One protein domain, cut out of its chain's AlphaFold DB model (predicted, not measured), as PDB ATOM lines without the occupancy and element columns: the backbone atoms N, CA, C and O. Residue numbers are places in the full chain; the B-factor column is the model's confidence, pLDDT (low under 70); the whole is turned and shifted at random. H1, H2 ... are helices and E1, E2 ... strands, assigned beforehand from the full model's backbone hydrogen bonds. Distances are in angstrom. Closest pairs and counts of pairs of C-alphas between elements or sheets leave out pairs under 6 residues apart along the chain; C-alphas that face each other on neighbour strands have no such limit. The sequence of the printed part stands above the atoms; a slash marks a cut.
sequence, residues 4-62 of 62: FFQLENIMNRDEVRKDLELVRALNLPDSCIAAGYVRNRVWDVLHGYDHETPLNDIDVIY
ATOM      1  N   PHE A   4      74.064 109.826 -38.633       90.44
ATOM      2  CA  PHE A   4      72.654 109.837 -39.012       90.44
ATOM      3  C   PHE A   4      72.159 108.445 -39.426       90.44
ATOM      4  O   PHE A   4      71.197 107.951 -38.850       90.44
ATOM      5  N   PHE A   5      72.863 107.766 -40.340       93.06
ATOM      6  CA  PHE A   5      72.483 106.410 -40.768       93.06
ATOM      7  C   PHE A   5      72.556 105.393 -39.627       93.06
ATOM      8  O   PHE A   5      71.779 104.444 -39.582       93.06
ATOM      9  N   GLN A   6      73.488 105.574 -38.691       93.38
ATOM     10  CA  GLN A   6      73.573 104.707 -37.521       93.38
ATOM     11  C   GLN A   6      72.360 104.885 -36.602       93.38
ATOM     12  O   GLN A   6      71.781 103.893 -36.173       93.38
ATOM     13  N   LEU A   7      71.957 106.130 -36.333       94.00
ATOM     14  CA  LEU A   7      70.766 106.419 -35.535       94.00
ATOM     15  C   LEU A   7      69.494 105.925 -36.225       94.00
ATOM     16  O   LEU A   7      68.658 105.307 -35.576       94.00
ATOM     17  N   GLU A   8      69.372 106.134 -37.536       94.06
ATOM     18  CA  GLU A   8      68.243 105.629 -38.317       94.06
ATOM     19  C   GLU A   8      68.140 104.103 -38.213       94.06
ATOM     20  O   GLU A   8      67.073 103.584 -37.901       94.06
ATOM     21  N   ASN A   9      69.255 103.381 -38.356       95.44
ATOM     22  CA  ASN A   9      69.276 101.927 -38.188       95.44
ATOM     23  C   ASN A   9      68.902 101.481 -36.767       95.44
ATOM     24  O   ASN A   9      68.175 100.503 -36.619       95.44
ATOM     25  N   ILE A  10      69.365 102.187 -35.729       95.19
ATOM     26  CA  ILE A  10      69.009 101.887 -34.331       95.19
ATOM     27  C   ILE A  10      67.502 102.066 -34.094       95.19
ATOM     28  O   ILE A  10      66.887 101.286 -33.368       95.19
ATOM     29  N   MET A  11      66.908 103.096 -34.699       95.44
ATOM     30  CA  MET A  11      65.503 103.452 -34.494       95.44
ATOM     31  C   MET A  11      64.543 102.734 -35.453       95.44
ATOM     32  O   MET A  11      63.336 102.758 -35.224       95.44
ATOM     33  N   ASN A  12      65.039 102.080 -36.508       95.62
ATOM     34  CA  ASN A  12      64.222 101.380 -37.500       95.62
ATOM     35  C   ASN A  12      63.719 100.022 -36.982       95.62
ATOM     36  O   ASN A  12      64.153  98.959 -37.428       95.62
ATOM     37  N   ARG A  13      62.785 100.069 -36.030       93.81
ATOM     38  CA  ARG A  13      62.119  98.902 -35.439       93.81
ATOM     39  C   ARG A  13      60.605  99.025 -35.533       93.81
ATOM     40  O   ARG A  13      60.057 100.127 -35.566       93.81
ATOM     41  N   ASP A  14      59.928  97.882 -35.555       96.38
ATOM     42  CA  ASP A  14      58.471  97.839 -35.699       96.38
ATOM     43  C   ASP A  14      57.753  98.479 -34.508       96.38
ATOM     44  O   ASP A  14      56.757  99.175 -34.713       96.38
ATOM     45  N   GLU A  15      58.273  98.328 -33.283       94.19
ATOM     46  CA  GLU A  15      57.670  98.995 -32.126       94.19
ATOM     47  C   GLU A  15      57.798 100.525 -32.194       94.19
ATOM     48  O   GLU A  15      56.824 101.228 -31.946       94.19
ATOM     49  N   VAL A  16      58.941 101.041 -32.663       95.19
ATOM     50  CA  VAL A  16      59.147 102.486 -32.858       95.19
ATOM     51  C   VAL A  16      58.192 103.034 -33.914       95.19
ATOM     52  O   VAL A  16      57.586 104.087 -33.720       95.19
ATOM     53  N   ARG A  17      58.009 102.311 -35.027       96.81
ATOM     54  CA  ARG A  17      57.061 102.702 -36.079       96.81
ATOM     55  C   ARG A  17      55.632 102.773 -35.545       96.81
ATOM     56  O   ARG A  17      54.939 103.752 -35.808       96.81
ATOM     57  N   LYS A  18      55.215 101.770 -34.770       97.19
ATOM     58  CA  LYS A  18      53.884 101.722 -34.160       97.19
ATOM     59  C   LYS A  18      53.651 102.896 -33.206       97.19
ATOM     60  O   LYS A  18      52.599 103.527 -33.266       97.19
ATOM     61  N   ASP A  19      54.621 103.211 -32.354       96.44
ATOM     62  CA  ASP A  19      54.494 104.321 -31.405       96.44
ATOM     63  C   ASP A  19      54.417 105.673 -32.133       96.44
ATOM     64  O   ASP A  19      53.584 106.517 -31.798       96.44
ATOM     65  N   LEU A  20      55.213 105.859 -33.194       96.94
ATOM     66  CA  LEU A  20      55.143 107.047 -34.050       96.94
ATOM     67  C   LEU A  20      53.785 107.180 -34.757       96.94
ATOM     68  O   LEU A  20      53.256 108.286 -34.858       96.94
ATOM     69  N   GLU A  21      53.198 106.078 -35.230       97.81
ATOM     70  CA  GLU A  21      51.853 106.072 -35.822       97.81
ATOM     71  C   GLU A  21      50.776 106.472 -34.804       97.81
ATOM     72  O   GLU A  21      49.885 107.259 -35.134       97.81
ATOM     73  N   LEU A  22      50.880 105.986 -33.563       97.31
ATOM     74  CA  LEU A  22      49.967 106.347 -32.477       97.31
ATOM     75  C   LEU A  22      50.066 107.832 -32.120       97.31
ATOM     76  O   LEU A  22      49.040 108.504 -32.040       97.31
ATOM     77  N   VAL A  23      51.281 108.364 -31.959       97.19
ATOM     78  CA  VAL A  23      51.486 109.795 -31.674       97.19
ATOM     79  C   VAL A  23      50.997 110.656 -32.836       97.19
ATOM     80  O   VAL A  23      50.297 111.645 -32.620       97.19
ATOM     81  N   ARG A  24      51.256 110.245 -34.083       97.25
ATOM     82  CA  ARG A  24      50.740 110.929 -35.276       97.25
ATOM     83  C   ARG A  24      49.210 110.979 -35.301       97.25
ATOM     84  O   ARG A  24      48.649 111.988 -35.726       97.25
ATOM     85  N   ALA A  25      48.529 109.926 -34.849       98.12
ATOM     86  CA  ALA A  25      47.067 109.873 -34.808       98.12
ATOM     87  C   ALA A  25      46.444 110.887 -33.831       98.12
ATOM     88  O   ALA A  25      45.276 111.236 -33.989       98.12
ATOM     89  N   LEU A  26      47.214 111.400 -32.862       97.56
ATOM     90  CA  LEU A  26      46.769 112.466 -31.959       97.56
ATOM     91  C   LEU A  26      46.647 113.827 -32.659       97.56
ATOM     92  O   LEU A  26      45.996 114.722 -32.123       97.56
ATOM     93  N   ASN A  27      47.249 113.986 -33.846       97.31
ATOM     94  CA  ASN A  27      47.213 115.216 -34.641       97.31
ATOM     95  C   ASN A  27      47.660 116.467 -33.849       97.31
ATOM     96  O   ASN A  27      47.082 117.547 -33.984       97.31
ATOM     97  N   LEU A  28      48.679 116.304 -33.000       97.12
ATOM     98  CA  LEU A  28      49.297 117.393 -32.245       97.12
ATOM     99  C   LEU A  28      50.241 118.204 -33.158       97.12
ATOM    100  O   LEU A  28      51.020 117.592 -33.902       97.12
ATOM    101  N   PRO A  29      50.192 119.550 -33.122       96.50
ATOM    102  CA  PRO A  29      51.071 120.394 -33.932       96.50
ATOM    103  C   PRO A  29      52.538 120.193 -33.532       96.50
ATOM    104  O   PRO A  29      52.828 120.040 -32.354       96.50
ATOM    105  N   ASP A  30      53.440 120.158 -34.521       94.94
ATOM    106  CA  ASP A  30      54.905 120.098 -34.347       94.94
ATOM    107  C   ASP A  30      55.414 119.084 -33.300       94.94
ATOM    108  O   ASP A  30      56.430 119.296 -32.636       94.94
ATOM    109  N   SER A  31      54.712 117.952 -33.179       96.62
ATOM    110  CA  SER A  31      54.967 116.982 -32.118       96.62
ATOM    111  C   SER A  31      56.025 115.934 -32.458       96.62
ATOM    112  O   SER A  31      56.216 115.549 -33.617       96.62
ATOM    113  N   CYS A  32      56.716 115.435 -31.431       96.44
ATOM    114  CA  CYS A  32      57.706 114.370 -31.567       96.44
ATOM    115  C   CYS A  32      57.815 113.495 -30.311       96.44
ATOM    116  O   CYS A  32      57.524 113.935 -29.200       96.44
ATOM    117  N   ILE A  33      58.278 112.253 -30.497       96.75
ATOM    118  CA  ILE A  33      58.750 111.394 -29.402       96.75
ATOM    119  C   ILE A  33      60.206 111.758 -29.098       96.75
ATOM    120  O   ILE A  33      61.031 111.816 -30.015       96.75
ATOM    121  N   ALA A  34      60.534 111.983 -27.828       95.38
ATOM    122  CA  ALA A  34      61.830 112.522 -27.427       95.38
ATOM    123  C   ALA A  34      62.408 111.857 -26.160       95.38
ATOM    124  O   ALA A  34      61.996 110.777 -25.740       95.38
ATOM    125  N   ALA A  35      63.432 112.503 -25.591       95.31
ATOM    126  CA  ALA A  35      64.005 112.236 -24.272       95.31
ATOM    127  C   ALA A  35      64.305 110.752 -23.976       95.31
ATOM    128  O   ALA A  35      65.177 110.177 -24.637       95.31
ATOM    129  N   GLY A  36      63.686 110.160 -22.945       94.19
ATOM    130  CA  GLY A  36      64.050 108.828 -22.445       94.19
ATOM    131  C   GLY A  36      63.900 107.734 -23.499       94.19
ATOM    132  O   GLY A  36      64.775 106.876 -23.620       94.19
ATOM    133  N   TYR A  37      62.862 107.842 -24.326       95.38
ATOM    134  CA  TYR A  37      62.547 106.889 -25.388       95.38
ATOM    135  C   TYR A  37      63.686 106.743 -26.407       95.38
ATOM    136  O   TYR A  37      64.100 105.634 -26.752       95.38
ATOM    137  N   VAL A  38      64.206 107.872 -26.897       94.94
ATOM    138  CA  VAL A  38      65.269 107.892 -27.913       94.94
ATOM    139  C   VAL A  38      66.628 107.640 -27.266       94.94
ATOM    140  O   VAL A  38      67.408 106.820 -27.752       94.94
ATOM    141  N   ARG A  39      66.916 108.327 -26.150       95.38
ATOM    142  CA  ARG A  39      68.222 108.261 -25.487       95.38
ATOM    143  C   ARG A  39      68.540 106.846 -25.031       95.38
ATOM    144  O   ARG A  39      69.635 106.389 -25.326       95.38
ATOM    145  N   ASN A  40      67.626 106.178 -24.326       95.25
ATOM    146  CA  ASN A  40      67.911 104.873 -23.733       95.25
ATOM    147  C   ASN A  40      68.251 103.847 -24.821       95.25
ATOM    148  O   ASN A  40      69.302 103.224 -24.759       95.25
ATOM    149  N   ARG A  41      67.454 103.782 -25.895       93.75
ATOM    150  CA  ARG A  41      67.697 102.855 -27.010       93.75
ATOM    151  C   ARG A  41      69.030 103.100 -27.709       93.75
ATOM    152  O   ARG A  41      69.787 102.163 -27.950       93.75
ATOM    153  N   VAL A  42      69.333 104.358 -28.031       94.88
ATOM    154  CA  VAL A  42      70.623 104.710 -28.638       94.88
ATOM    155  C   VAL A  42      71.769 104.366 -27.690       94.88
ATOM    156  O   VAL A  42      72.773 103.809 -28.122       94.88
ATOM    157  N   TRP A  43      71.620 104.657 -26.400       95.88
ATOM    158  CA  TRP A  43      72.649 104.397 -25.402       95.88
ATOM    159  C   TRP A  43      72.929 102.906 -25.231       95.88
ATOM    160  O   TRP A  43      74.097 102.519 -25.282       95.88
ATOM    161  N   ASP A  44      71.884 102.090 -25.086       95.62
ATOM    162  CA  ASP A  44      71.979 100.642 -24.892       95.62
ATOM    163  C   ASP A  44      72.713  99.983 -26.065       95.62
ATOM    164  O   ASP A  44      73.650  99.210 -25.859       95.62
ATOM    165  N   VAL A  45      72.362 100.355 -27.305       93.88
ATOM    166  CA  VAL A  45      73.027  99.819 -28.503       93.88
ATOM    167  C   VAL A  45      74.481 100.277 -28.590       93.88
ATOM    168  O   VAL A  45      75.364  99.469 -28.868       93.88
ATOM    169  N   LEU A  46      74.755 101.565 -28.359       94.62
ATOM    170  CA  LEU A  46      76.114 102.099 -28.480       94.62
ATOM    171  C   LEU A  46      77.070 101.580 -27.398       94.62
ATOM    172  O   LEU A  46      78.273 101.522 -27.649       94.62
ATOM    173  N   HIS A  47      76.560 101.205 -26.224       95.31
ATOM    174  CA  HIS A  47      77.367 100.709 -25.104       95.31
ATOM    175  C   HIS A  47      77.310  99.185 -24.932       95.31
ATOM    176  O   HIS A  47      77.966  98.663 -24.034       95.31
ATOM    177  N   GLY A  48      76.580  98.473 -25.795       94.44
ATOM    178  CA  GLY A  48      76.546  97.011 -25.817       94.44
ATOM    179  C   GLY A  48      75.870  96.399 -24.593       94.44
ATOM    180  O   GLY A  48      76.377  95.428 -24.042       94.44
ATOM    181  N   TYR A  49      74.765  96.986 -24.134       95.12
ATOM    182  CA  TYR A  49      74.009  96.430 -23.013       95.12
ATOM    183  C   TYR A  49      73.271  95.161 -23.463       95.12
ATOM    184  O   TYR A  49      72.600  95.163 -24.493       95.12
ATOM    185  N   ASP A  50      73.369  94.083 -22.677       90.31
ATOM    186  CA  ASP A  50      72.750  92.783 -22.998       90.31
ATOM    187  C   ASP A  50      71.212  92.805 -22.921       90.31
ATOM    188  O   ASP A  50      70.528  91.963 -23.506       90.31
ATOM    189  N   HIS A  51      70.661  93.773 -22.186       92.31
ATOM    190  CA  HIS A  51      69.230  93.958 -21.992       92.31
ATOM    191  C   HIS A  51      68.853  95.414 -22.250       92.31
ATOM    192  O   HIS A  51      69.532  96.324 -21.775       92.31
ATOM    193  N   GLU A  52      67.747  95.624 -22.966       90.94
ATOM    194  CA  GLU A  52      67.184  96.959 -23.162       90.94
ATOM    195  C   GLU A  52      66.774  97.562 -21.817       90.94
ATOM    196  O   GLU A  52      66.119  96.911 -20.995       90.94
ATOM    197  N   THR A  53      67.132  98.827 -21.611       93.38
ATOM    198  CA  THR A  53      66.619  99.628 -20.508       93.38
ATOM    199  C   THR A  53      65.089  99.632 -20.603       93.38
ATOM    200  O   THR A  53      64.555 100.028 -21.643       93.38
ATOM    201  N   PRO A  54      64.361  99.214 -19.547       91.00
ATOM    202  CA  PRO A  54      62.908  99.156 -19.585       91.00
ATOM    203  C   PRO A  54      62.297 100.489 -20.012       91.00
ATOM    204  O   PRO A  54      62.630 101.548 -19.470       91.00
ATOM    205  N   LEU A  55      61.392 100.429 -20.988       88.00
ATOM    206  CA  LEU A  55      60.622 101.591 -21.399       88.00
ATOM    207  C   LEU A  55      59.530 101.850 -20.355       88.00
ATOM    208  O   LEU A  55      58.556 101.103 -20.277       88.00
ATOM    209  N   ASN A  56      59.713 102.887 -19.540       86.88
ATOM    210  CA  ASN A  56      58.765 103.248 -18.484       86.88
ATOM    211  C   ASN A  56      57.616 104.116 -19.018       86.88
ATOM    212  O   ASN A  56      56.464 103.927 -18.633       86.88
ATOM    213  N   ASP A  57      57.941 105.059 -19.898       92.88
ATOM    214  CA  ASP A  57      57.056 106.082 -20.443       92.88
ATOM    215  C   ASP A  57      57.523 106.550 -21.836       92.88
ATOM    216  O   ASP A  57      58.612 106.208 -22.306       92.88
ATOM    217  N   ILE A  58      56.661 107.305 -22.525       94.12
ATOM    218  CA  ILE A  58      56.959 107.935 -23.817       94.12
ATOM    219  C   ILE A  58      56.789 109.446 -23.659       94.12
ATOM    220  O   ILE A  58      55.671 109.940 -23.511       94.12
ATOM    221  N   ASP A  59      57.900 110.176 -23.727       95.44
ATOM    222  CA  ASP A  59      57.901 111.636 -23.749       95.44
ATOM    223  C   ASP A  59      57.444 112.144 -25.127       95.44
ATOM    224  O   ASP A  59      58.164 111.980 -26.117       95.44
ATOM    225  N   VAL A  60      56.270 112.780 -25.190       96.44
ATOM    226  CA  VAL A  60      55.759 113.465 -26.392       96.44
ATOM    227  C   VAL A  60      55.770 114.973 -26.161       96.44
ATOM    228  O   VAL A  60      55.050 115.478 -25.299       96.44
ATOM    229  N   ILE A  61      56.577 115.689 -26.939       95.31
ATOM    230  CA  ILE A  61      56.620 117.159 -26.952       95.31
ATOM    231  C   ILE A  61      55.701 117.636 -28.079       95.31
ATOM    232  O   ILE A  61      55.683 116.997 -29.130       95.31
ATOM    233  N   TYR A  62      54.938 118.707 -27.858       93.25
ATOM    234  CA  TYR A  62      54.016 119.329 -28.816       93.25
ATOM    235  C   TYR A  62      53.841 120.822 -28.514       93.25
ATOM    236  O   TYR A  62      54.216 121.236 -27.390       93.25
TER     237      TYR A  62
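AT A GLANCE: This is residues 4 to 62 of the 62 residues of an uncharacterized protein of Paenibacillus macquariensis (UniProt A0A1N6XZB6). A small two-stranded ribbon, E1 and E2, has helix H2 packed on E1 and helix H3 running off from E1's end, while H1 packs crosswise on H3, away from the ribbon. Residues 48 to 58 fold back to E2. The printed part has 59 residues, in the order H1 H2 E1 H3 E2, mostly helix with an antiparallel sheet E1 - E2. It is only just compact, close to loose: radius of gyration of the C-alphas 12.1 A, spans 36 by 25 by 17 A.

IN THESE COORDINATES: H1 is residues 4 to 11, from C-alpha 4 at (72.654, 109.837, -39.012). H2 is 14 to 25, 16.6 A long; E1 is 32 to 34; H3 is 35 to 47, 17.7 A long. E2 is 59 to 61, ending at C-alpha 61 (56.620, 117.159, -26.952).

HOW THE PARTS SIT: H1 and H3 touch, about perpendicular at 77 degrees; their closest C-alphas, Ile 10 and Val 42, are 6.6 A apart. H2 and H3 are apart. The closest C-alphas of H2 and E1, Leu 20 and Ile 33, are 7.3 A apart. Across E1 and E2, N 34 and O 59 are within hydrogen-bond range at 2.9 A. Every O i to N i+4 pair is within range in H1 and H2, and 8 of 9 in H3.

THE WHOLE: The printed part has no cut; the link H3 to E2 is long. No printed residue is under 70 in pLDDT.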